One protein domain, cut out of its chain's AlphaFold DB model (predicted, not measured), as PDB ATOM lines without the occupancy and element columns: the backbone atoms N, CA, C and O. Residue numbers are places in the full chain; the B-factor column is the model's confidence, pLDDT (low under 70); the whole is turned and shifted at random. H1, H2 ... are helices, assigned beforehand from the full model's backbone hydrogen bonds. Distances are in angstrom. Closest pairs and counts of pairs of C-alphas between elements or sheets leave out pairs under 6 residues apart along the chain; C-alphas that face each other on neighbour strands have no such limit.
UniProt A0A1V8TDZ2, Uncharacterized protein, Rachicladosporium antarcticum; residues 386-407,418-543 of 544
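AT A GLANCE: This is residues 386 to 407 and 418 to 543 of the 544 residues of an uncharacterized protein of Rachicladosporium antarcticum (UniProt A0A1V8TDZ2). Look for a three-sided ring of helices: H3 and H8 meet near their ends as a V, H4 turns off the other end of H3, and short H7 bridges H4 and H8, with H6 in the middle. H5 and H2 lie side by side over one side of this ring, and H1 sits at one end of them. The printed part has 148 residues, with eight named helices, H1 to H8 in order, and no named strand; its class is all helix. It is compact, with a radius of gyration of the C-alphas of 16.0 A and spans of 48 by 35 by 22 A.

IN THESE COORDINATES: Find C-alpha 386 at (-18.743, -22.689, -25.199); H1 runs from there to residue 391. H2 follows, residues 393 to 403, 15.1 A long. After the cut, H3 takes residues 419 to 446, 40.6 A from C-alpha 419 at (-49.957, -43.207, -47.701). H4 is residues 450 to 463, 20.2 A, and H5 is residues 491 to 504, 20.0 A. Then come H6, residues 506 to 513, and H7, residues 518 to 523. H8, residues 525 to 541, runs 24.6 A and ends at C-alpha 541, (-50.363, -30.780, -50.315).

HOW THE PARTS SIT: Begin at the hub, H5, which touches six helices. H2 touches it at a shallow tilt of 19 degrees, the same way, with C-alphas 403 and 503 closest at 4.7 A. Residues 525 to 529 of H8 touch H5, closest at C-alphas 498 and 525, 5.4 A. H4 and H5 form a helical hairpin, opposite ways at a steep tilt of 38 degrees; C-alphas 462 and 495 are closest, 7.2 A apart. H1 touches residues 491 to 492 of H5, about perpendicular at 73 degrees, with C-alphas 386 and 491 closest at 5.3 A. H7 touches residues 458 to 462 of H4, closest at C-alphas 462 and 522, 5.5 A. H6 touches residues 429 to 440 of H3 at a shallow tilt of 29 degrees; C-alphas 433 and 506 are closest, 4.9 A apart. Residues 421 to 425 of H3 touch residues 537 to 541 of H8 at a steep tilt of 55 degrees, closest at C-alphas 421 and 540, 7.2 A. H4 and H8 are apart. In each of the eight helices, every O i to N i+4 pair is within hydrogen-bond range.

THE WHOLE: The farthest C-alphas, of Ala 419 and Pro 470, are 50.7 A apart. Residues 408 to 417 are not printed, and C-alphas 407 and 418 are 24.9 A apart across this cut. The long link, residues 464 to 490, joins H4 to H5; in it residues 479 to 480 pair antiparallel with 483 to 484. Residues 467 to 488 have pLDDT under 70; the mean of the printed part is 78.7.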
ATOM      1  N   LEU A 386     -19.566 -23.263 -24.132       82.75
ATOM      2  CA  LEU A 386     -18.743 -22.689 -25.199       82.75
ATOM      3  C   LEU A 386     -17.233 -22.908 -25.005       82.75
ATOM      4  O   LEU A 386     -16.549 -23.305 -25.950       82.75
ATOM      5  N   THR A 387     -16.696 -22.695 -23.799       82.94
ATOM      6  CA  THR A 387     -15.266 -22.916 -23.503       82.94
ATOM      7  C   THR A 387     -14.861 -24.384 -23.685       82.94
ATOM      8  O   THR A 387     -13.796 -24.673 -24.232       82.94
ATOM      9  N   ILE A 388     -15.730 -25.321 -23.290       83.94
ATOM     10  CA  ILE A 388     -15.538 -26.769 -23.461       83.94
ATOM     11  C   ILE A 388     -15.717 -27.152 -24.936       83.94
ATOM     12  O   ILE A 388     -14.921 -27.922 -25.474       83.94
ATOM     13  N   VAL A 389     -16.713 -26.581 -25.622       86.25
ATOM     14  CA  VAL A 389     -16.951 -26.809 -27.057       86.25
ATOM     15  C   VAL A 389     -15.764 -26.339 -27.902       86.25
ATOM     16  O   VAL A 389     -15.379 -27.035 -28.839       86.25
ATOM     17  N   ARG A 390     -15.142 -25.206 -27.554       86.00
ATOM     18  CA  ARG A 390     -13.906 -24.702 -28.180       86.00
ATOM     19  C   ARG A 390     -12.696 -25.582 -27.904       86.00
ATOM     20  O   ARG A 390     -11.990 -25.948 -28.838       86.00
ATOM     21  N   ALA A 391     -12.501 -26.015 -26.658       83.12
ATOM     22  CA  ALA A 391     -11.455 -26.985 -26.320       83.12
ATOM     23  C   ALA A 391     -11.610 -28.328 -27.075       83.12
ATOM     24  O   ALA A 391     -10.650 -29.085 -27.205       83.12
ATOM     25  N   GLN A 392     -12.806 -28.614 -27.599       86.06
ATOM     26  CA  GLN A 392     -13.143 -29.803 -28.382       86.06
ATOM     27  C   GLN A 392     -13.423 -29.503 -29.870       86.06
ATOM     28  O   GLN A 392     -13.949 -30.375 -30.566       86.06
ATOM     29  N   GLU A 393     -13.091 -28.312 -30.389       84.44
ATOM     30  CA  GLU A 393     -13.540 -27.853 -31.716       84.44
ATOM     31  C   GLU A 393     -13.222 -28.860 -32.830       84.44
ATOM     32  O   GLU A 393     -14.118 -29.256 -33.573       84.44
ATOM     33  N   GLY A 394     -11.984 -29.364 -32.894       77.12
ATOM     34  CA  GLY A 394     -11.575 -30.351 -33.901       77.12
ATOM     35  C   GLY A 394     -12.417 -31.636 -33.887       77.12
ATOM     36  O   GLY A 394     -12.710 -32.189 -34.947       77.12
ATOM     37  N   VAL A 395     -12.885 -32.070 -32.710       85.62
ATOM     38  CA  VAL A 395     -13.787 -33.226 -32.559       85.62
ATOM     39  C   VAL A 395     -15.173 -32.896 -33.113       85.62
ATOM     40  O   VAL A 395     -15.770 -33.708 -33.822       85.62
ATOM     41  N   TYR A 396     -15.694 -31.700 -32.839       88.25
ATOM     42  CA  TYR A 396     -16.990 -31.266 -33.364       88.25
ATOM     43  C   TYR A 396     -16.964 -31.039 -34.881       88.25
ATOM     44  O   TYR A 396     -17.855 -31.537 -35.572       88.25
ATOM     45  N   VAL A 397     -15.914 -30.411 -35.421       84.56
ATOM     46  CA  VAL A 397     -15.691 -30.276 -36.871       84.56
ATOM     47  C   VAL A 397     -15.617 -31.658 -37.530       84.56
ATOM     48  O   VAL A 397     -16.348 -31.909 -38.488       84.56
ATOM     49  N   GLN A 398     -14.848 -32.607 -36.979       83.50
ATOM     50  CA  GLN A 398     -14.786 -33.982 -37.496       83.50
ATOM     51  C   GLN A 398     -16.157 -34.686 -37.459       83.50
ATOM     52  O   GLN A 398     -16.514 -35.406 -38.398       83.50
ATOM     53  N   ARG A 399     -16.968 -34.465 -36.415       87.31
ATOM     54  CA  ARG A 399     -18.338 -35.005 -36.331       87.31
ATOM     55  C   ARG A 399     -19.284 -34.372 -37.358       87.31
ATOM     56  O   ARG A 399     -20.120 -35.091 -37.899       87.31
ATOM     57  N   ILE A 400     -19.130 -33.089 -37.690       89.12
ATOM     58  CA  ILE A 400     -19.880 -32.434 -38.779       89.12
ATOM     59  C   ILE A 400     -19.423 -32.964 -40.154       89.12
ATOM     60  O   ILE A 400     -20.265 -33.304 -40.985       89.12
ATOM     61  N   VAL A 401     -18.115 -33.155 -40.374       86.25
ATOM     62  CA  VAL A 401     -17.581 -33.823 -41.581       86.25
ATOM     63  C   VAL A 401     -18.136 -35.247 -41.728       86.25
ATOM     64  O   VAL A 401     -18.515 -35.669 -42.824       86.25
ATOM     65  N   THR A 402     -18.263 -35.971 -40.616       87.50
ATOM     66  CA  THR A 402     -18.895 -37.299 -40.579       87.50
ATOM     67  C   THR A 402     -20.392 -37.218 -40.903       87.50
ATOM     68  O   THR A 402     -20.890 -38.020 -41.693       87.50
ATOM     69  N   ALA A 403     -21.106 -36.216 -40.376       88.12
ATOM     70  CA  ALA A 403     -22.532 -36.000 -40.636       88.12
ATOM     71  C   ALA A 403     -22.848 -35.773 -42.126       88.12
ATOM     72  O   ALA A 403     -23.879 -36.253 -42.601       88.12
ATOM     73  N   PHE A 404     -21.952 -35.142 -42.900       83.19
ATOM     74  CA  PHE A 404     -22.126 -35.022 -44.358       83.19
ATOM     75  C   PHE A 404     -22.166 -36.368 -45.097       83.19
ATOM     76  O   PHE A 404     -22.718 -36.438 -46.198       83.19
ATOM     77  N   ASN A 405     -21.629 -37.428 -44.487       80.75
ATOM     78  CA  ASN A 405     -21.545 -38.780 -45.038       80.75
ATOM     79  C   ASN A 405     -22.534 -39.767 -44.381       80.75
ATOM     80  O   ASN A 405     -22.578 -40.934 -44.765       80.75
ATOM     81  N   ALA A 406     -23.342 -39.322 -43.410       80.06
ATOM     82  CA  ALA A 406     -24.272 -40.193 -42.695       80.06
ATOM     83  C   ALA A 406     -25.373 -40.769 -43.623       80.06
ATOM     84  O   ALA A 406     -25.809 -40.072 -44.552       80.06
ATOM     85  N   PRO A 407     -25.872 -41.998 -43.377       71.62
ATOM     86  CA  PRO A 407     -27.001 -42.563 -44.116       71.62
ATOM     87  C   PRO A 407     -28.276 -41.725 -43.978       71.62
ATOM     88  O   PRO A 407     -28.587 -41.199 -42.913       71.62
ATOM     89  N   THR A 418     -51.118 -39.211 -45.159       77.12
ATOM     90  CA  THR A 418     -51.725 -40.220 -46.045       77.12
ATOM     91  C   THR A 418     -50.638 -41.047 -46.740       77.12
ATOM     92  O   THR A 418     -49.542 -40.550 -47.004       77.12
ATOM     93  N   ALA A 419     -50.934 -42.307 -47.078       78.94
ATOM     94  CA  ALA A 419     -49.957 -43.207 -47.701       78.94
ATOM     95  C   ALA A 419     -49.383 -42.653 -49.022       78.94
ATOM     96  O   ALA A 419     -48.181 -42.751 -49.260       78.94
ATOM     97  N   ALA A 420     -50.218 -42.000 -49.840       77.31
ATOM     98  CA  ALA A 420     -49.787 -41.342 -51.075       77.31
ATOM     99  C   ALA A 420     -48.821 -40.171 -50.812       77.31
ATOM    100  O   ALA A 420     -47.789 -40.066 -51.474       77.31
ATOM    101  N   LEU A 421     -49.100 -39.329 -49.807       79.50
ATOM    102  CA  LEU A 421     -48.210 -38.224 -49.446       79.50
ATOM    103  C   LEU A 421     -46.893 -38.727 -48.837       79.50
ATOM    104  O   LEU A 421     -45.846 -38.144 -49.108       79.50
ATOM    105  N   GLN A 422     -46.912 -39.830 -48.080       81.12
ATOM    106  CA  GLN A 422     -45.685 -40.466 -47.594       81.12
ATOM    107  C   GLN A 422     -44.852 -41.054 -48.745       81.12
ATOM    108  O   GLN A 422     -43.634 -40.909 -48.744       81.12
ATOM    109  N   ALA A 423     -45.476 -41.662 -49.758       82.19
ATOM    110  CA  ALA A 423     -44.766 -42.155 -50.940       82.19
ATOM    111  C   ALA A 423     -44.125 -41.008 -51.750       82.19
ATOM    112  O   ALA A 423     -42.941 -41.076 -52.084       82.19
ATOM    113  N   ALA A 424     -44.871 -39.923 -51.992       82.62
ATOM    114  CA  ALA A 424     -44.367 -38.728 -52.674       82.62
ATOM    115  C   ALA A 424     -43.258 -38.011 -51.877       82.62
ATOM    116  O   ALA A 424     -42.294 -37.511 -52.463       82.62
ATOM    117  N   TRP A 425     -43.362 -37.996 -50.542       82.62
ATOM    118  CA  TRP A 425     -42.296 -37.536 -49.651       82.62
ATOM    119  C   TRP A 425     -41.034 -38.392 -49.809       82.62
ATOM    120  O   TRP A 425     -39.962 -37.845 -50.067       82.62
ATOM    121  N   ASN A 426     -41.164 -39.718 -49.692       81.81
ATOM    122  CA  ASN A 426     -40.038 -40.650 -49.736       81.81
ATOM    123  C   ASN A 426     -39.280 -40.561 -51.067       81.81
ATOM    124  O   ASN A 426     -38.054 -40.483 -51.043       81.81
ATOM    125  N   SER A 427     -39.989 -40.519 -52.205       84.19
ATOM    126  CA  SER A 427     -39.360 -40.346 -53.524       84.19
ATOM    127  C   SER A 427     -38.557 -39.050 -53.570       84.19
ATOM    128  O   SER A 427     -37.347 -39.094 -53.757       84.19
ATOM    129  N   TRP A 428     -39.189 -37.907 -53.273       84.50
ATOM    130  CA  TRP A 428     -38.495 -36.618 -53.299       84.50
ATOM    131  C   TRP A 428     -37.289 -36.571 -52.353       84.50
ATOM    132  O   TRP A 428     -36.278 -35.954 -52.690       84.50
ATOM    133  N   GLN A 429     -37.378 -37.197 -51.175       79.25
ATOM    134  CA  GLN A 429     -36.254 -37.247 -50.246       79.25
ATOM    135  C   GLN A 429     -35.106 -38.079 -50.832       79.25
ATOM    136  O   GLN A 429     -33.970 -37.620 -50.786       79.25
ATOM    137  N   ILE A 430     -35.378 -39.238 -51.441       82.31
ATOM    138  CA  ILE A 430     -34.370 -40.060 -52.134       82.31
ATOM    139  C   ILE A 430     -33.734 -39.282 -53.295       82.31
ATOM    140  O   ILE A 430     -32.505 -39.206 -53.378       82.31
ATOM    141  N   ASP A 431     -34.546 -38.646 -54.142       84.25
ATOM    142  CA  ASP A 431     -34.092 -37.862 -55.296       84.25
ATOM    143  C   ASP A 431     -33.198 -36.690 -54.853       84.25
ATOM    144  O   ASP A 431     -32.090 -36.494 -55.367       84.25
ATOM    145  N   ARG A 432     -33.636 -35.930 -53.837       83.69
ATOM    146  CA  ARG A 432     -32.884 -34.779 -53.322       83.69
ATOM    147  C   ARG A 432     -31.612 -35.205 -52.602       83.69
ATOM    148  O   ARG A 432     -30.572 -34.604 -52.842       83.69
ATOM    149  N   CYS A 433     -31.667 -36.242 -51.772       81.44
ATOM    150  CA  CYS A 433     -30.490 -36.800 -51.113       81.44
ATOM    151  C   CYS A 433     -29.453 -37.308 -52.128       81.44
ATOM    152  O   CYS A 433     -28.267 -37.038 -51.962       81.44
ATOM    153  N   THR A 434     -29.889 -37.949 -53.217       84.94
ATOM    154  CA  THR A 434     -29.004 -38.399 -54.307       84.94
ATOM    155  C   THR A 434     -28.298 -37.219 -54.976       84.94
ATOM    156  O   THR A 434     -27.073 -37.230 -55.108       84.94
ATOM    157  N   TRP A 435     -29.040 -36.166 -55.333       86.88
ATOM    158  CA  TRP A 435     -28.472 -34.946 -55.920       86.88
ATOM    159  C   TRP A 435     -27.500 -34.227 -54.966       86.88
ATOM    160  O   TRP A 435     -26.415 -33.820 -55.383       86.88
ATOM    161  N   VAL A 436     -27.833 -34.124 -53.672       85.31
ATOM    162  CA  VAL A 436     -26.951 -33.511 -52.660       85.31
ATOM    163  C   VAL A 436     -25.670 -34.330 -52.473       85.31
ATOM    164  O   VAL A 436     -24.586 -33.751 -52.465       85.31
ATOM    165  N   SER A 437     -25.758 -35.664 -52.393       84.12
ATOM    166  CA  SER A 437     -24.579 -36.543 -52.338       84.12
ATOM    167  C   SER A 437     -23.673 -36.375 -53.563       84.12
ATOM    168  O   SER A 437     -22.453 -36.309 -53.406       84.12
ATOM    169  N   GLN A 438     -24.241 -36.264 -54.769       85.69
ATOM    170  CA  GLN A 438     -23.475 -36.012 -55.996       85.69
ATOM    171  C   GLN A 438     -22.773 -34.647 -55.967       85.69
ATOM    172  O   GLN A 438     -21.578 -34.578 -56.254       85.69
ATOM    173  N   HIS A 439     -23.469 -33.577 -55.560       84.44
ATOM    174  CA  HIS A 439     -22.873 -32.239 -55.465       84.44
ATOM    175  C   HIS A 439     -21.751 -32.177 -54.416       84.44
ATOM    176  O   HIS A 439     -20.679 -31.637 -54.693       84.44
ATOM    177  N   ILE A 440     -21.961 -32.786 -53.243       84.69
ATOM    178  CA  ILE A 440     -20.947 -32.918 -52.186       84.69
ATOM    179  C   ILE A 440     -19.723 -33.683 -52.692       84.69
ATOM    180  O   ILE A 440     -18.601 -33.207 -52.526       84.69
ATOM    181  N   SER A 441     -19.924 -34.834 -53.341       82.19
ATOM    182  CA  SER A 441     -18.820 -35.663 -53.845       82.19
ATOM    183  C   SER A 441     -17.996 -34.916 -54.893       82.19
ATOM    184  O   SER A 441     -16.770 -34.920 -54.824       82.19
ATOM    185  N   TRP A 442     -18.655 -34.215 -55.822       82.38
ATOM    186  CA  TRP A 442     -17.977 -33.414 -56.841       82.38
ATOM    187  C   TRP A 442     -17.209 -32.222 -56.245       82.38
ATOM    188  O   TRP A 442     -16.049 -32.006 -56.599       82.38
ATOM    189  N   ARG A 443     -17.798 -31.476 -55.295       80.50
ATOM    190  CA  ARG A 443     -17.095 -30.385 -54.590       80.50
ATOM    191  C   ARG A 443     -15.898 -30.901 -53.781       80.50
ATOM    192  O   ARG A 443     -14.835 -30.297 -53.844       80.50
ATOM    193  N   ALA A 444     -16.031 -32.031 -53.085       75.81
ATOM    194  CA  ALA A 444     -14.943 -32.625 -52.303       75.81
ATOM    195  C   ALA A 444     -13.801 -33.193 -53.173       75.81
ATOM    196  O   ALA A 444     -12.646 -33.145 -52.761       75.81
ATOM    197  N   GLN A 445     -14.109 -33.698 -54.374       79.69
ATOM    198  CA  GLN A 445     -13.107 -34.144 -55.354       79.69
ATOM    199  C   GLN A 445     -12.378 -32.974 -56.029       79.69
ATOM    200  O   GLN A 445     -11.181 -33.064 -56.278       79.69
ATOM    201  N   THR A 446     -13.087 -31.881 -56.333       81.31
ATOM    202  CA  THR A 446     -12.510 -30.702 -57.010       81.31
ATOM    203  C   THR A 446     -11.801 -29.737 -56.064       81.31
ATOM    204  O   THR A 446     -10.899 -29.024 -56.499       81.31
ATOM    205  N   LYS A 447     -12.180 -29.702 -54.780       80.06
ATOM    206  CA  LYS A 447     -11.563 -28.860 -53.747       80.06
ATOM    207  C   LYS A 447     -11.271 -29.701 -52.489       80.06
ATOM    208  O   LYS A 447     -12.153 -29.859 -51.638       80.06
ATOM    209  N   PRO A 448     -10.046 -30.251 -52.347       75.75
ATOM    210  CA  PRO A 448      -9.610 -30.916 -51.121       75.75
ATOM    211  C   PRO A 448      -9.855 -30.032 -49.890       75.75
ATOM    212  O   PRO A 448      -9.662 -28.822 -49.936       75.75
ATOM    213  N   GLY A 449     -10.336 -30.625 -48.797       77.69
ATOM    214  CA  GLY A 449     -10.695 -29.880 -47.585       77.69
ATOM    215  C   GLY A 449     -12.040 -29.135 -47.629       77.69
ATOM    216  O   GLY A 449     -12.449 -28.614 -46.595       77.69
ATOM    217  N   PHE A 450     -12.792 -29.132 -48.741       83.50
ATOM    218  CA  PHE A 450     -14.082 -28.422 -48.848       83.50
ATOM    219  C   PHE A 450     -15.067 -28.723 -47.702       83.50
ATOM    220  O   PHE A 450     -15.655 -27.806 -47.128       83.50
ATOM    221  N   LEU A 451     -15.222 -29.998 -47.326       82.81
ATOM    222  CA  LEU A 451     -16.110 -30.389 -46.222       82.81
ATOM    223  C   LEU A 451     -15.585 -29.966 -44.845       82.81
ATOM    224  O   LEU A 451     -16.395 -29.648 -43.978       82.81
ATOM    225  N   GLN A 452     -14.262 -29.909 -44.659       84.12
ATOM    226  CA  GLN A 452     -13.643 -29.364 -43.447       84.12
ATOM    227  C   GLN A 452     -13.947 -27.865 -43.343       84.12
ATOM    228  O   GLN A 452     -14.426 -27.418 -42.309       84.12
ATOM    229  N   ALA A 453     -13.771 -27.107 -44.432       78.19
ATOM    230  CA  ALA A 453     -14.079 -25.677 -44.470       78.19
ATOM    231  C   ALA A 453     -15.567 -25.390 -44.187       78.19
ATOM    232  O   ALA A 453     -15.877 -24.508 -43.389       78.19
ATOM    233  N   CYS A 454     -16.491 -26.174 -44.760       84.50
ATOM    234  CA  CYS A 454     -17.919 -26.069 -44.440       84.50
ATOM    235  C   CYS A 454     -18.203 -26.379 -42.959       84.50
ATOM    236  O   CYS A 454     -18.978 -25.673 -42.321       84.50
ATOM    237  N   ALA A 455     -17.569 -27.411 -42.395       84.06
ATOM    238  CA  ALA A 455     -17.742 -27.794 -40.993       84.06
ATOM    239  C   ALA A 455     -17.154 -26.765 -40.006       84.06
ATOM    240  O   ALA A 455     -17.778 -26.469 -38.989       84.06
ATOM    241  N   THR A 456     -16.002 -26.171 -40.318       83.81
ATOM    242  CA  THR A 456     -15.407 -25.062 -39.556       83.81
ATOM    243  C   THR A 456     -16.272 -23.800 -39.639       83.81
ATOM    244  O   THR A 456     -16.514 -23.161 -38.618       83.81
ATOM    245  N   LEU A 457     -16.835 -23.476 -40.811       85.06
ATOM    246  CA  LEU A 457     -17.772 -22.354 -40.956       85.06
ATOM    247  C   LEU A 457     -19.030 -22.544 -40.086       85.06
ATOM    248  O   LEU A 457     -19.444 -21.608 -39.406       85.06
ATOM    249  N   VAL A 458     -19.592 -23.761 -40.038       87.31
ATOM    250  CA  VAL A 458     -20.701 -24.115 -39.126       87.31
ATOM    251  C   VAL A 458     -20.327 -23.842 -37.665       87.31
ATOM    252  O   VAL A 458     -21.124 -23.245 -36.944       87.31
ATOM    253  N   MET A 459     -19.131 -24.249 -37.226       86.62
ATOM    254  CA  MET A 459     -18.676 -24.035 -35.845       86.62
ATOM    255  C   MET A 459     -18.498 -22.551 -35.511       86.62
ATOM    256  O   MET A 459     -18.999 -22.107 -34.480       86.62
ATOM    257  N   HIS A 460     -17.876 -21.758 -36.390       82.56
ATOM    258  CA  HIS A 460     -17.749 -20.314 -36.169       82.56
ATOM    259  C   HIS A 460     -19.109 -19.613 -36.118       82.56
ATOM    260  O   HIS A 460     -19.348 -18.848 -35.187       82.56
ATOM    261  N   THR A 461     -20.036 -19.921 -37.031       83.31
ATOM    262  CA  THR A 461     -21.395 -19.358 -36.983       83.31
ATOM    263  C   THR A 461     -22.165 -19.807 -35.735       83.31
ATOM    264  O   THR A 461     -23.007 -19.061 -35.249       83.31
ATOM    265  N   ILE A 462     -21.862 -20.973 -35.154       85.50
ATOM    266  CA  ILE A 462     -22.390 -21.376 -33.842       85.50
ATOM    267  C   ILE A 462     -21.776 -20.549 -32.701       85.50
ATOM    268  O   ILE A 462     -22.511 -20.142 -31.801       85.50
ATOM    269  N   TYR A 463     -20.475 -20.247 -32.726       82.25
ATOM    270  CA  TYR A 463     -19.856 -19.351 -31.738       82.25
ATOM    271  C   TYR A 463     -20.415 -17.922 -31.822       82.25
ATOM    272  O   TYR A 463     -20.697 -17.324 -30.788       82.25
ATOM    273  N   GLU A 464     -20.671 -17.405 -33.029       76.56
ATOM    274  CA  GLU A 464     -21.277 -16.080 -33.257       76.56
ATOM    275  C   GLU A 464     -22.699 -15.925 -32.673       76.56
ATOM    276  O   GLU A 464     -23.177 -14.797 -32.550       76.56
ATOM    277  N   MET A 465     -23.380 -17.017 -32.288       74.38
ATOM    278  CA  MET A 465     -24.667 -16.959 -31.567       74.38
ATOM    279  C   MET A 465     -24.506 -16.704 -30.056       74.38
ATOM    280  O   MET A 465     -25.448 -16.221 -29.424       74.38
ATOM    281  N   HIS A 466     -23.341 -17.038 -29.485       70.88
ATOM    282  CA  HIS A 466     -23.066 -16.995 -28.040       70.88
ATOM    283  C   HIS A 466     -22.041 -15.916 -27.648       70.88
ATOM    284  O   HIS A 466     -22.094 -15.421 -26.528       70.88
ATOM    285  N   GLU A 467     -21.142 -15.503 -28.550       65.62
ATOM    286  CA  GLU A 467     -20.152 -14.452 -28.268       65.62
ATOM    287  C   GLU A 467     -20.501 -13.070 -28.841       65.62
ATOM    288  O   GLU A 467     -20.965 -12.975 -29.982       65.62
ATOM    289  N   PRO A 468     -20.166 -11.977 -28.121       58.03
ATOM    290  CA  PRO A 468     -20.138 -10.640 -28.691       58.03
ATOM    291  C   PRO A 468     -18.949 -10.506 -29.649       58.03
ATOM    292  O   PRO A 468     -17.793 -10.457 -29.229       58.03
ATOM    293  N   THR A 469     -19.226 -10.402 -30.946       53.81
ATOM    294  CA  THR A 469     -18.219 -10.072 -31.968       53.81
ATOM    295  C   THR A 469     -18.443  -8.651 -32.494       53.81
ATOM    296  O   THR A 469     -19.554  -8.133 -32.404       53.81
ATOM    297  N   PRO A 470     -17.461  -8.002 -33.148       52.81
ATOM    298  CA  PRO A 470     -17.684  -6.705 -33.798       52.81
ATOM    299  C   PRO A 470     -18.769  -6.709 -34.897       52.81
ATOM    300  O   PRO A 470     -19.168  -5.644 -35.359       52.81
ATOM    301  N   ARG A 471     -19.236  -7.891 -35.334       50.53
ATOM    302  CA  ARG A 471     -20.349  -8.070 -36.285       50.53
ATOM    303  C   ARG A 471     -21.670  -8.443 -35.604       50.53
ATOM    304  O   ARG A 471     -22.725  -8.084 -36.115       50.53
ATOM    305  N   ASN A 472     -21.612  -9.123 -34.460       51.16
ATOM    306  CA  ASN A 472     -22.745  -9.379 -33.579       51.16
ATOM    307  C   ASN A 472     -22.383  -8.945 -32.145       51.16
ATOM    308  O   ASN A 472     -22.012  -9.795 -31.339       51.16
ATOM    309  N   PRO A 473     -22.462  -7.647 -31.794       52.53
ATOM    310  CA  PRO A 473     -21.981  -7.126 -30.502       52.53
ATOM    311  C   PRO A 473     -22.852  -7.528 -29.297       52.53
ATOM    312  O   PRO A 473     -22.719  -6.971 -28.213       52.53
ATOM    313  N   THR A 474     -23.791  -8.448 -29.505       53.78
ATOM    314  CA  THR A 474     -24.953  -8.718 -28.656       53.78
ATOM    315  C   THR A 474     -25.464 -10.138 -28.946       53.78
ATOM    316  O   THR A 474     -26.436 -10.290 -29.696       53.78
ATOM    317  N   PRO A 475     -24.798 -11.183 -28.427       51.81
ATOM    318  CA  PRO A 475     -25.255 -12.564 -28.549       51.81
ATOM    319  C   PRO A 475     -26.543 -12.788 -27.744       51.81
ATOM    320  O   PRO A 475     -27.025 -11.888 -27.053       51.81
ATOM    321  N   GLY A 476     -27.119 -13.987 -27.838       49.75
ATOM    322  CA  GLY A 476     -28.442 -14.268 -27.274       49.75
ATOM    323  C   GLY A 476     -29.566 -14.140 -28.307       49.75
ATOM    324  O   GLY A 476     -29.295 -14.221 -29.507       49.75
ATOM    325  N   PRO A 477     -30.833 -13.988 -27.871       42.19
ATOM    326  CA  PRO A 477     -32.033 -14.119 -28.705       42.19
ATOM    327  C   PRO A 477     -32.257 -12.939 -29.663       42.19
ATOM    328  O   PRO A 477     -33.255 -12.222 -29.595       42.19
ATOM    329  N   ARG A 478     -31.328 -12.739 -30.603       47.69
ATOM    330  CA  ARG A 478     -31.474 -11.794 -31.712       47.69
ATOM    331  C   ARG A 478     -32.056 -12.463 -32.944       47.69
ATOM    332  O   ARG A 478     -31.851 -13.648 -33.196       47.69
ATOM    333  N   VAL A 479     -32.806 -11.677 -33.711       40.12
ATOM    334  CA  VAL A 479     -33.420 -12.110 -34.964       40.12
ATOM    335  C   VAL A 479     -32.414 -11.914 -36.091       40.12
ATOM    336  O   VAL A 479     -32.226 -10.795 -36.567       40.12
ATOM    337  N   ILE A 480     -31.762 -12.990 -36.532       40.91
ATOM    338  CA  ILE A 480     -30.914 -12.934 -37.727       40.91
ATOM    339  C   ILE A 480     -31.822 -13.188 -38.935       40.91
ATOM    340  O   ILE A 480     -32.344 -14.288 -39.132       40.91
ATOM    341  N   GLY A 481     -32.089 -12.125 -39.697       50.97
ATOM    342  CA  GLY A 481     -33.098 -12.118 -40.757       50.97
ATOM    343  C   GLY A 481     -34.517 -12.206 -40.186       50.97
ATOM    344  O   GLY A 481     -35.130 -11.189 -39.880       50.97
ATOM    345  N   SER A 482     -35.037 -13.428 -40.043       42.66
ATOM    346  CA  SER A 482     -36.342 -13.716 -39.416       42.66
ATOM    347  C   SER A 482     -36.298 -14.851 -38.380       42.66
ATOM    348  O   SER A 482     -37.335 -15.236 -37.835       42.66
ATOM    349  N   ALA A 483     -35.109 -15.382 -38.073       46.84
ATOM    350  CA  ALA A 483     -34.919 -16.424 -37.071       46.84
ATOM    351  C   ALA A 483     -34.384 -15.822 -35.766       46.84
ATOM    352  O   ALA A 483     -33.230 -15.407 -35.701       46.84
ATOM    353  N   ALA A 484     -35.219 -15.790 -34.724       59.97
ATOM    354  CA  ALA A 484     -34.753 -15.550 -33.363       59.97
ATOM    355  C   ALA A 484     -33.856 -16.714 -32.910       59.97
ATOM    356  O   ALA A 484     -34.259 -17.876 -33.015       59.97
ATOM    357  N   VAL A 485     -32.661 -16.405 -32.405       65.50
ATOM    358  CA  VAL A 485     -31.806 -17.382 -31.717       65.50
ATOM    359  C   VAL A 485     -32.551 -17.924 -30.498       65.50
ATOM    360  O   VAL A 485     -33.046 -17.162 -29.673       65.50
ATOM    361  N   ASN A 486     -32.631 -19.248 -30.382       68.31
ATOM    362  CA  ASN A 486     -33.216 -19.911 -29.223       68.31
ATOM    363  C   ASN A 486     -32.265 -19.759 -28.013       68.31
ATOM    364  O   ASN A 486     -31.145 -20.279 -28.086       68.31
ATOM    365  N   PRO A 487     -32.665 -19.056 -26.931       65.69
ATOM    366  CA  PRO A 487     -31.782 -18.744 -25.806       65.69
ATOM    367  C   PRO A 487     -31.635 -19.903 -24.810       65.69
ATOM    368  O   PRO A 487     -30.714 -19.897 -24.006       65.69
ATOM    369  N   GLY A 488     -32.519 -20.906 -24.859       69.00
ATOM    370  CA  GLY A 488     -32.483 -22.064 -23.958       69.00
ATOM    371  C   GLY A 488     -31.550 -23.194 -24.409       69.00
ATOM    372  O   GLY A 488     -31.497 -24.216 -23.737       69.00
ATOM    373  N   LEU A 489     -30.860 -23.041 -25.547       74.00
ATOM    374  CA  LEU A 489     -29.908 -24.020 -26.080       74.00
ATOM    375  C   LEU A 489     -28.466 -23.611 -25.769       74.00
ATOM    376  O   LEU A 489     -27.996 -22.588 -26.282       74.00
ATOM    377  N   LYS A 490     -27.755 -24.466 -25.030       83.94
ATOM    378  CA  LYS A 490     -26.302 -24.361 -24.800       83.94
ATOM    379  C   LYS A 490     -25.514 -24.563 -26.090       83.94
ATOM    380  O   LYS A 490     -26.003 -25.180 -27.046       83.94
ATOM    381  N   CYS A 491     -24.255 -24.140 -26.102       84.75
ATOM    382  CA  CYS A 491     -23.381 -24.283 -27.256       84.75
ATOM    383  C   CYS A 491     -23.240 -25.750 -27.699       84.75
ATOM    384  O   CYS A 491     -23.425 -26.045 -28.884       84.75
ATOM    385  N   SER A 492     -22.994 -26.701 -26.791       87.38
ATOM    386  CA  SER A 492     -22.868 -28.119 -27.161       87.38
ATOM    387  C   SER A 492     -24.188 -28.715 -27.653       87.38
ATOM    388  O   SER A 492     -24.190 -29.518 -28.589       87.38
ATOM    389  N   GLU A 493     -25.328 -28.305 -27.097       87.38
ATOM    390  CA  GLU A 493     -26.660 -28.737 -27.534       87.38
ATOM    391  C   GLU A 493     -26.940 -28.249 -28.960       87.38
ATOM    392  O   GLU A 493     -27.359 -29.035 -29.814       87.38
ATOM    393  N   ARG A 494     -26.604 -26.987 -29.254       88.94
ATOM    394  CA  ARG A 494     -26.695 -26.362 -30.581       88.94
ATOM    395  C   ARG A 494     -25.805 -27.065 -31.612       88.94
ATOM    396  O   ARG A 494     -26.266 -27.349 -32.722       88.94
ATOM    397  N   VAL A 495     -24.571 -27.434 -31.252       90.88
ATOM    398  CA  VAL A 495     -23.684 -28.231 -32.125       90.88
ATOM    399  C   VAL A 495     -24.233 -29.643 -32.345       90.88
ATOM    400  O   VAL A 495     -24.313 -30.103 -33.483       90.88
ATOM    401  N   ASN A 496     -24.662 -30.344 -31.292       90.62
ATOM    402  CA  ASN A 496     -25.194 -31.706 -31.410       90.62
ATOM    403  C   ASN A 496     -26.515 -31.751 -32.205       90.62
ATOM    404  O   ASN A 496     -26.711 -32.660 -33.017       90.62
ATOM    405  N   ALA A 497     -27.394 -30.758 -32.038       89.31
ATOM    406  CA  ALA A 497     -28.611 -30.602 -32.833       89.31
ATOM    407  C   ALA A 497     -28.299 -30.265 -34.304       89.31
ATOM    408  O   ALA A 497     -28.952 -30.798 -35.199       89.31
ATOM    409  N   THR A 498     -27.260 -29.467 -34.567       91.69
ATOM    410  CA  THR A 498     -26.764 -29.192 -35.927       91.69
ATOM    411  C   THR A 498     -26.222 -30.455 -36.601       91.69
ATOM    412  O   THR A 498     -26.633 -30.785 -37.712       91.69
ATOM    413  N   ILE A 499     -25.367 -31.219 -35.911       90.75
ATOM    414  CA  ILE A 499     -24.851 -32.519 -36.377       90.75
ATOM    415  C   ILE A 499     -26.009 -33.467 -36.721       90.75
ATOM    416  O   ILE A 499     -25.966 -34.137 -37.756       90.75
ATOM    417  N   ARG A 500     -27.065 -33.499 -35.896       89.38
ATOM    418  CA  ARG A 500     -28.279 -34.282 -36.164       89.38
ATOM    419  C   ARG A 500     -29.023 -33.780 -37.406       89.38
ATOM    420  O   ARG A 500     -29.272 -34.573 -38.307       89.38
ATOM    421  N   ALA A 501     -29.319 -32.483 -37.501       88.12
ATOM    422  CA  ALA A 501     -30.051 -31.904 -38.629       88.12
ATOM    423  C   ALA A 501     -29.332 -32.128 -39.975       88.12
ATOM    424  O   ALA A 501     -29.971 -32.513 -40.956       88.12
ATOM    425  N   ILE A 502     -28.001 -31.974 -40.001       89.75
ATOM    426  CA  ILE A 502     -27.145 -32.322 -41.147       89.75
ATOM    427  C   ILE A 502     -27.240 -33.827 -41.437       89.75
ATOM    428  O   ILE A 502     -27.452 -34.215 -42.584       89.75
ATOM    429  N   SER A 503     -27.125 -34.693 -40.426       85.69
ATOM    430  CA  SER A 503     -27.193 -36.153 -40.617       85.69
ATOM    431  C   SER A 503     -28.539 -36.613 -41.192       85.69
ATOM    432  O   SER A 503     -28.566 -37.463 -42.078       85.69
ATOM    433  N   GLU A 504     -29.656 -36.049 -40.738       80.25
ATOM    434  CA  GLU A 504     -30.996 -36.566 -41.043       80.25
ATOM    435  C   GLU A 504     -31.611 -35.989 -42.332       80.25
ATOM    436  O   GLU A 504     -32.376 -36.686 -43.006       80.25
ATOM    437  N   LEU A 505     -31.284 -34.744 -42.715       80.81
ATOM    438  CA  LEU A 505     -31.972 -34.023 -43.795       80.81
ATOM    439  C   LEU A 505     -31.034 -33.534 -44.907       80.81
ATOM    440  O   LEU A 505     -30.245 -32.607 -44.730       80.81
ATOM    441  N   GLY A 506     -31.220 -34.062 -46.123       80.44
ATOM    442  CA  GLY A 506     -30.452 -33.652 -47.308       80.44
ATOM    443  C   GLY A 506     -30.543 -32.167 -47.637       80.44
ATOM    444  O   GLY A 506     -29.539 -31.572 -48.018       80.44
ATOM    445  N   GLN A 507     -31.697 -31.536 -47.407       83.38
ATOM    446  CA  GLN A 507     -31.821 -30.093 -47.615       83.38
ATOM    447  C   GLN A 507     -30.991 -29.280 -46.605       83.38
ATOM    448  O   GLN A 507     -30.465 -28.243 -46.981       83.38
ATOM    449  N   VAL A 508     -30.799 -29.761 -45.370       87.44
ATOM    450  CA  VAL A 508     -29.937 -29.079 -44.386       87.44
ATOM    451  C   VAL A 508     -28.464 -29.208 -44.783       87.44
ATOM    452  O   VAL A 508     -27.735 -28.221 -44.723       87.44
ATOM    453  N   ARG A 509     -28.025 -30.377 -45.285       87.12
ATOM    454  CA  ARG A 509     -26.671 -30.513 -45.865       87.12
ATOM    455  C   ARG A 509     -26.447 -29.519 -47.009       87.12
ATOM    456  O   ARG A 509     -25.381 -28.925 -47.092       87.12
ATOM    457  N   GLU A 510     -27.453 -29.315 -47.860       87.81
ATOM    458  CA  GLU A 510     -27.424 -28.323 -48.942       87.81
ATOM    459  C   GLU A 510     -27.346 -26.873 -48.430       87.81
ATOM    460  O   GLU A 510     -26.524 -26.108 -48.934       87.81
ATOM    461  N   ASP A 511     -28.144 -26.484 -47.429       87.12
ATOM    462  CA  ASP A 511     -28.100 -25.128 -46.847       87.12
ATOM    463  C   ASP A 511     -26.703 -24.782 -46.294       87.12
ATOM    464  O   ASP A 511     -26.245 -23.647 -46.423       87.12
ATOM    465  N   VAL A 512     -26.017 -25.777 -45.714       85.69
ATOM    466  CA  VAL A 512     -24.650 -25.659 -45.180       85.69
ATOM    467  C   VAL A 512     -23.584 -25.652 -46.282       85.69
ATOM    468  O   VAL A 512     -22.585 -24.954 -46.161       85.69
ATOM    469  N   VAL A 513     -23.781 -26.418 -47.360       84.25
ATOM    470  CA  VAL A 513     -22.861 -26.507 -48.515       84.25
ATOM    471  C   VAL A 513     -22.982 -25.300 -49.459       84.25
ATOM    472  O   VAL A 513     -22.080 -25.042 -50.255       84.25
ATOM    473  N   THR A 514     -24.075 -24.537 -49.364       81.62
ATOM    474  CA  THR A 514     -24.346 -23.322 -50.157       81.62
ATOM    475  C   THR A 514     -24.222 -22.011 -49.358       81.62
ATOM    476  O   THR A 514     -24.633 -20.969 -49.861       81.62
ATOM    477  N   PRO A 515     -23.673 -22.039 -48.128       75.56
ATOM    478  CA  PRO A 515     -23.904 -21.111 -47.006       75.56
ATOM    479  C   PRO A 515     -25.256 -20.381 -46.812       75.56
ATOM    480  O   PRO A 515     -25.387 -19.627 -45.848       75.56
ATOM    481  N   THR A 516     -26.264 -20.571 -47.672       74.00
ATOM    482  CA  THR A 516     -27.407 -19.649 -47.851       74.00
ATOM    483  C   THR A 516     -28.192 -19.313 -46.583       74.00
ATOM    484  O   THR A 516     -28.715 -18.205 -46.471       74.00
ATOM    485  N   ARG A 517     -28.317 -20.258 -45.644       78.50
ATOM    486  CA  ARG A 517     -29.170 -20.131 -44.442       78.50
ATOM    487  C   ARG A 517     -28.486 -20.611 -43.160       78.50
ATOM    488  O   ARG A 517     -29.151 -20.977 -42.193       78.50
ATOM    489  N   LEU A 518     -27.151 -20.612 -43.152       82.00
ATOM    490  CA  LEU A 518     -26.345 -21.170 -42.063       82.00
ATOM    491  C   LEU A 518     -26.640 -20.518 -40.698       82.00
ATOM    492  O   LEU A 518     -26.712 -21.210 -39.685       82.00
ATOM    493  N   HIS A 519     -26.885 -19.206 -40.687       78.31
ATOM    494  CA  HIS A 519     -27.231 -18.445 -39.486       78.31
ATOM    495  C   HIS A 519     -28.587 -18.855 -38.887       78.31
ATOM    496  O   HIS A 519     -28.679 -19.032 -37.678       78.31
ATOM    497  N   GLU A 520     -29.626 -19.079 -39.702       81.94
ATOM    498  CA  GLU A 520     -30.928 -19.559 -39.208       81.94
ATOM    499  C   GLU A 520     -30.833 -20.975 -38.633       81.94
ATOM    500  O   GLU A 520     -31.487 -21.293 -37.639       81.94
ATOM    501  N   MET A 521     -30.021 -21.828 -39.267       86.88
ATOM    502  CA  MET A 521     -29.777 -23.185 -38.794       86.88
ATOM    503  C   MET A 521     -29.027 -23.175 -37.457       86.88
ATOM    504  O   MET A 521     -29.403 -23.923 -36.566       86.88
ATOM    505  N   ALA A 522     -28.014 -22.324 -37.277       84.56
ATOM    506  CA  ALA A 522     -27.336 -22.174 -35.989       84.56
ATOM    507  C   ALA A 522     -28.251 -21.549 -34.912       84.56
ATOM    508  O   ALA A 522     -28.217 -21.964 -33.752       84.56
ATOM    509  N   ALA A 523     -29.106 -20.589 -35.284       80.38
ATOM    510  CA  ALA A 523     -30.023 -19.901 -34.374       80.38
ATOM    511  C   ALA A 523     -31.019 -20.853 -33.677       80.38
ATOM    512  O   ALA A 523     -31.220 -20.741 -32.465       80.38
ATOM    513  N   ASP A 524     -31.585 -21.823 -34.404       85.00
ATOM    514  CA  ASP A 524     -32.294 -22.978 -33.830       85.00
ATOM    515  C   ASP A 524     -32.285 -24.171 -34.817       85.00
ATOM    516  O   ASP A 524     -33.128 -24.229 -35.725       85.00
ATOM    517  N   PRO A 525     -31.377 -25.155 -34.646       88.12
ATOM    518  CA  PRO A 525     -31.229 -26.257 -35.600       88.12
ATOM    519  C   PRO A 525     -32.461 -27.168 -35.677       88.12
ATOM    520  O   PRO A 525     -32.781 -27.698 -36.745       88.12
ATOM    521  N   ALA A 526     -33.174 -27.342 -34.560       86.19
ATOM    522  CA  ALA A 526     -34.343 -28.211 -34.475       86.19
ATOM    523  C   ALA A 526     -35.571 -27.553 -35.127       86.19
ATOM    524  O   ALA A 526     -36.261 -28.177 -35.938       86.19
ATOM    525  N   SER A 527     -35.801 -26.270 -34.839       84.56
ATOM    526  CA  SER A 527     -36.838 -25.453 -35.476       84.56
ATOM    527  C   SER A 527     -36.579 -25.308 -36.976       84.56
ATOM    528  O   SER A 527     -37.509 -25.447 -37.773       84.56
ATOM    529  N   PHE A 528     -35.324 -25.104 -37.393       86.75
ATOM    530  CA  PHE A 528     -34.935 -25.040 -38.806       86.75
ATOM    531  C   PHE A 528     -35.241 -26.351 -39.548       86.75
ATOM    532  O   PHE A 528     -35.932 -26.331 -40.573       86.75
ATOM    533  N   ALA A 529     -34.819 -27.495 -38.998       85.38
ATOM    534  CA  ALA A 529     -35.123 -28.821 -39.539       85.38
ATOM    535  C   ALA A 529     -36.642 -29.074 -39.642       85.38
ATOM    536  O   ALA A 529     -37.145 -29.468 -40.699       85.38
ATOM    537  N   ALA A 530     -37.400 -28.768 -38.584       84.44
ATOM    538  CA  ALA A 530     -38.854 -28.917 -38.567       84.44
ATOM    539  C   ALA A 530     -39.552 -28.025 -39.615       84.44
ATOM    540  O   ALA A 530     -40.411 -28.505 -40.361       84.44
ATOM    541  N   LYS A 531     -39.149 -26.750 -39.732       85.00
ATOM    542  CA  LYS A 531     -39.656 -25.792 -40.735       85.00
ATOM    543  C   LYS A 531     -39.383 -26.270 -42.163       85.00
ATOM    544  O   LYS A 531     -40.277 -26.201 -43.008       85.00
ATOM    545  N   LYS A 532     -38.182 -26.791 -42.442       84.19
ATOM    546  CA  LYS A 532     -37.817 -27.369 -43.750       84.19
ATOM    547  C   LYS A 532     -38.771 -28.497 -44.144       84.19
ATOM    548  O   LYS A 532     -39.331 -28.474 -45.245       84.19
ATOM    549  N   CYS A 533     -39.044 -29.424 -43.228       80.75
ATOM    550  CA  CYS A 533     -39.982 -30.514 -43.482       80.75
ATOM    551  C   CYS A 533     -41.439 -30.051 -43.622       80.75
ATOM    552  O   CYS A 533     -42.124 -30.476 -44.556       80.75
ATOM    553  N   ALA A 534     -41.908 -29.150 -42.754       81.50
ATOM    554  CA  ALA A 534     -43.261 -28.597 -42.823       81.50
ATOM    555  C   ALA A 534     -43.519 -27.872 -44.156       81.50
ATOM    556  O   ALA A 534     -44.538 -28.113 -44.808       81.50
ATOM    557  N   ASN A 535     -42.563 -27.064 -44.624       82.62
ATOM    558  CA  ASN A 535     -42.657 -26.369 -45.909       82.62
ATOM    559  C   ASN A 535     -42.737 -27.346 -47.089       82.62
ATOM    560  O   ASN A 535     -43.587 -27.183 -47.967       82.62
ATOM    561  N   LYS A 536     -41.915 -28.405 -47.102       81.94
ATOM    562  CA  LYS A 536     -41.998 -29.430 -48.152       81.94
ATOM    563  C   LYS A 536     -43.323 -30.203 -48.106       81.94
ATOM    564  O   LYS A 536     -43.892 -30.444 -49.170       81.94
ATOM    565  N   LYS A 537     -43.851 -30.539 -46.920       76.31
ATOM    566  CA  LYS A 537     -45.188 -31.147 -46.765       76.31
ATOM    567  C   LYS A 537     -46.279 -30.244 -47.350       76.31
ATOM    568  O   LYS A 537     -47.093 -30.715 -48.139       76.31
ATOM    569  N   ASN A 538     -46.271 -28.956 -47.010       81.62
ATOM    570  CA  ASN A 538     -47.264 -27.994 -47.492       81.62
ATOM    571  C   ASN A 538     -47.192 -27.802 -49.015       81.62
ATOM    572  O   ASN A 538     -48.224 -27.663 -49.663       81.62
ATOM    573  N   ASN A 539     -45.995 -27.861 -49.604       82.31
ATOM    574  CA  ASN A 539     -45.824 -27.798 -51.055       82.31
ATOM    575  C   ASN A 539     -46.254 -29.090 -51.777       82.31
ATOM    576  O   ASN A 539     -46.674 -29.009 -52.924       82.31
ATOM    577  N   LEU A 540     -46.196 -30.259 -51.123       81.00
ATOM    578  CA  LEU A 540     -46.803 -31.491 -51.652       81.00
ATOM    579  C   LEU A 540     -48.335 -31.432 -51.589       81.00
ATOM    580  O   LEU A 540     -48.979 -31.751 -52.576       81.00
ATOM    581  N   LEU A 541     -48.908 -30.958 -50.476       80.50
ATOM    582  CA  LEU A 541     -50.363 -30.780 -50.315       80.50
ATOM    583  C   LEU A 541     -50.979 -29.773 -51.299       80.50
ATOM    584  O   LEU A 541     -52.170 -29.838 -51.562       80.50
ATOM    585  N   LYS A 542     -50.187 -28.834 -51.833       80.94
ATOM    586  CA  LYS A 542     -50.609 -27.890 -52.885       80.94
ATOM    587  C   LYS A 542     -50.491 -28.449 -54.310       80.94
ATOM    588  O   LYS A 542     -50.868 -27.760 -55.251       80.94
ATOM    589  N   ALA A 543     -49.923 -29.645 -54.473       75.00
ATOM    590  CA  ALA A 543     -49.691 -30.298 -55.762       75.00
ATOM    591  C   ALA A 543     -50.573 -31.547 -55.973       75.00
ATOM    592  O   ALA A 543     -50.369 -32.277 -56.944       75.00
TER     593      ALA A 543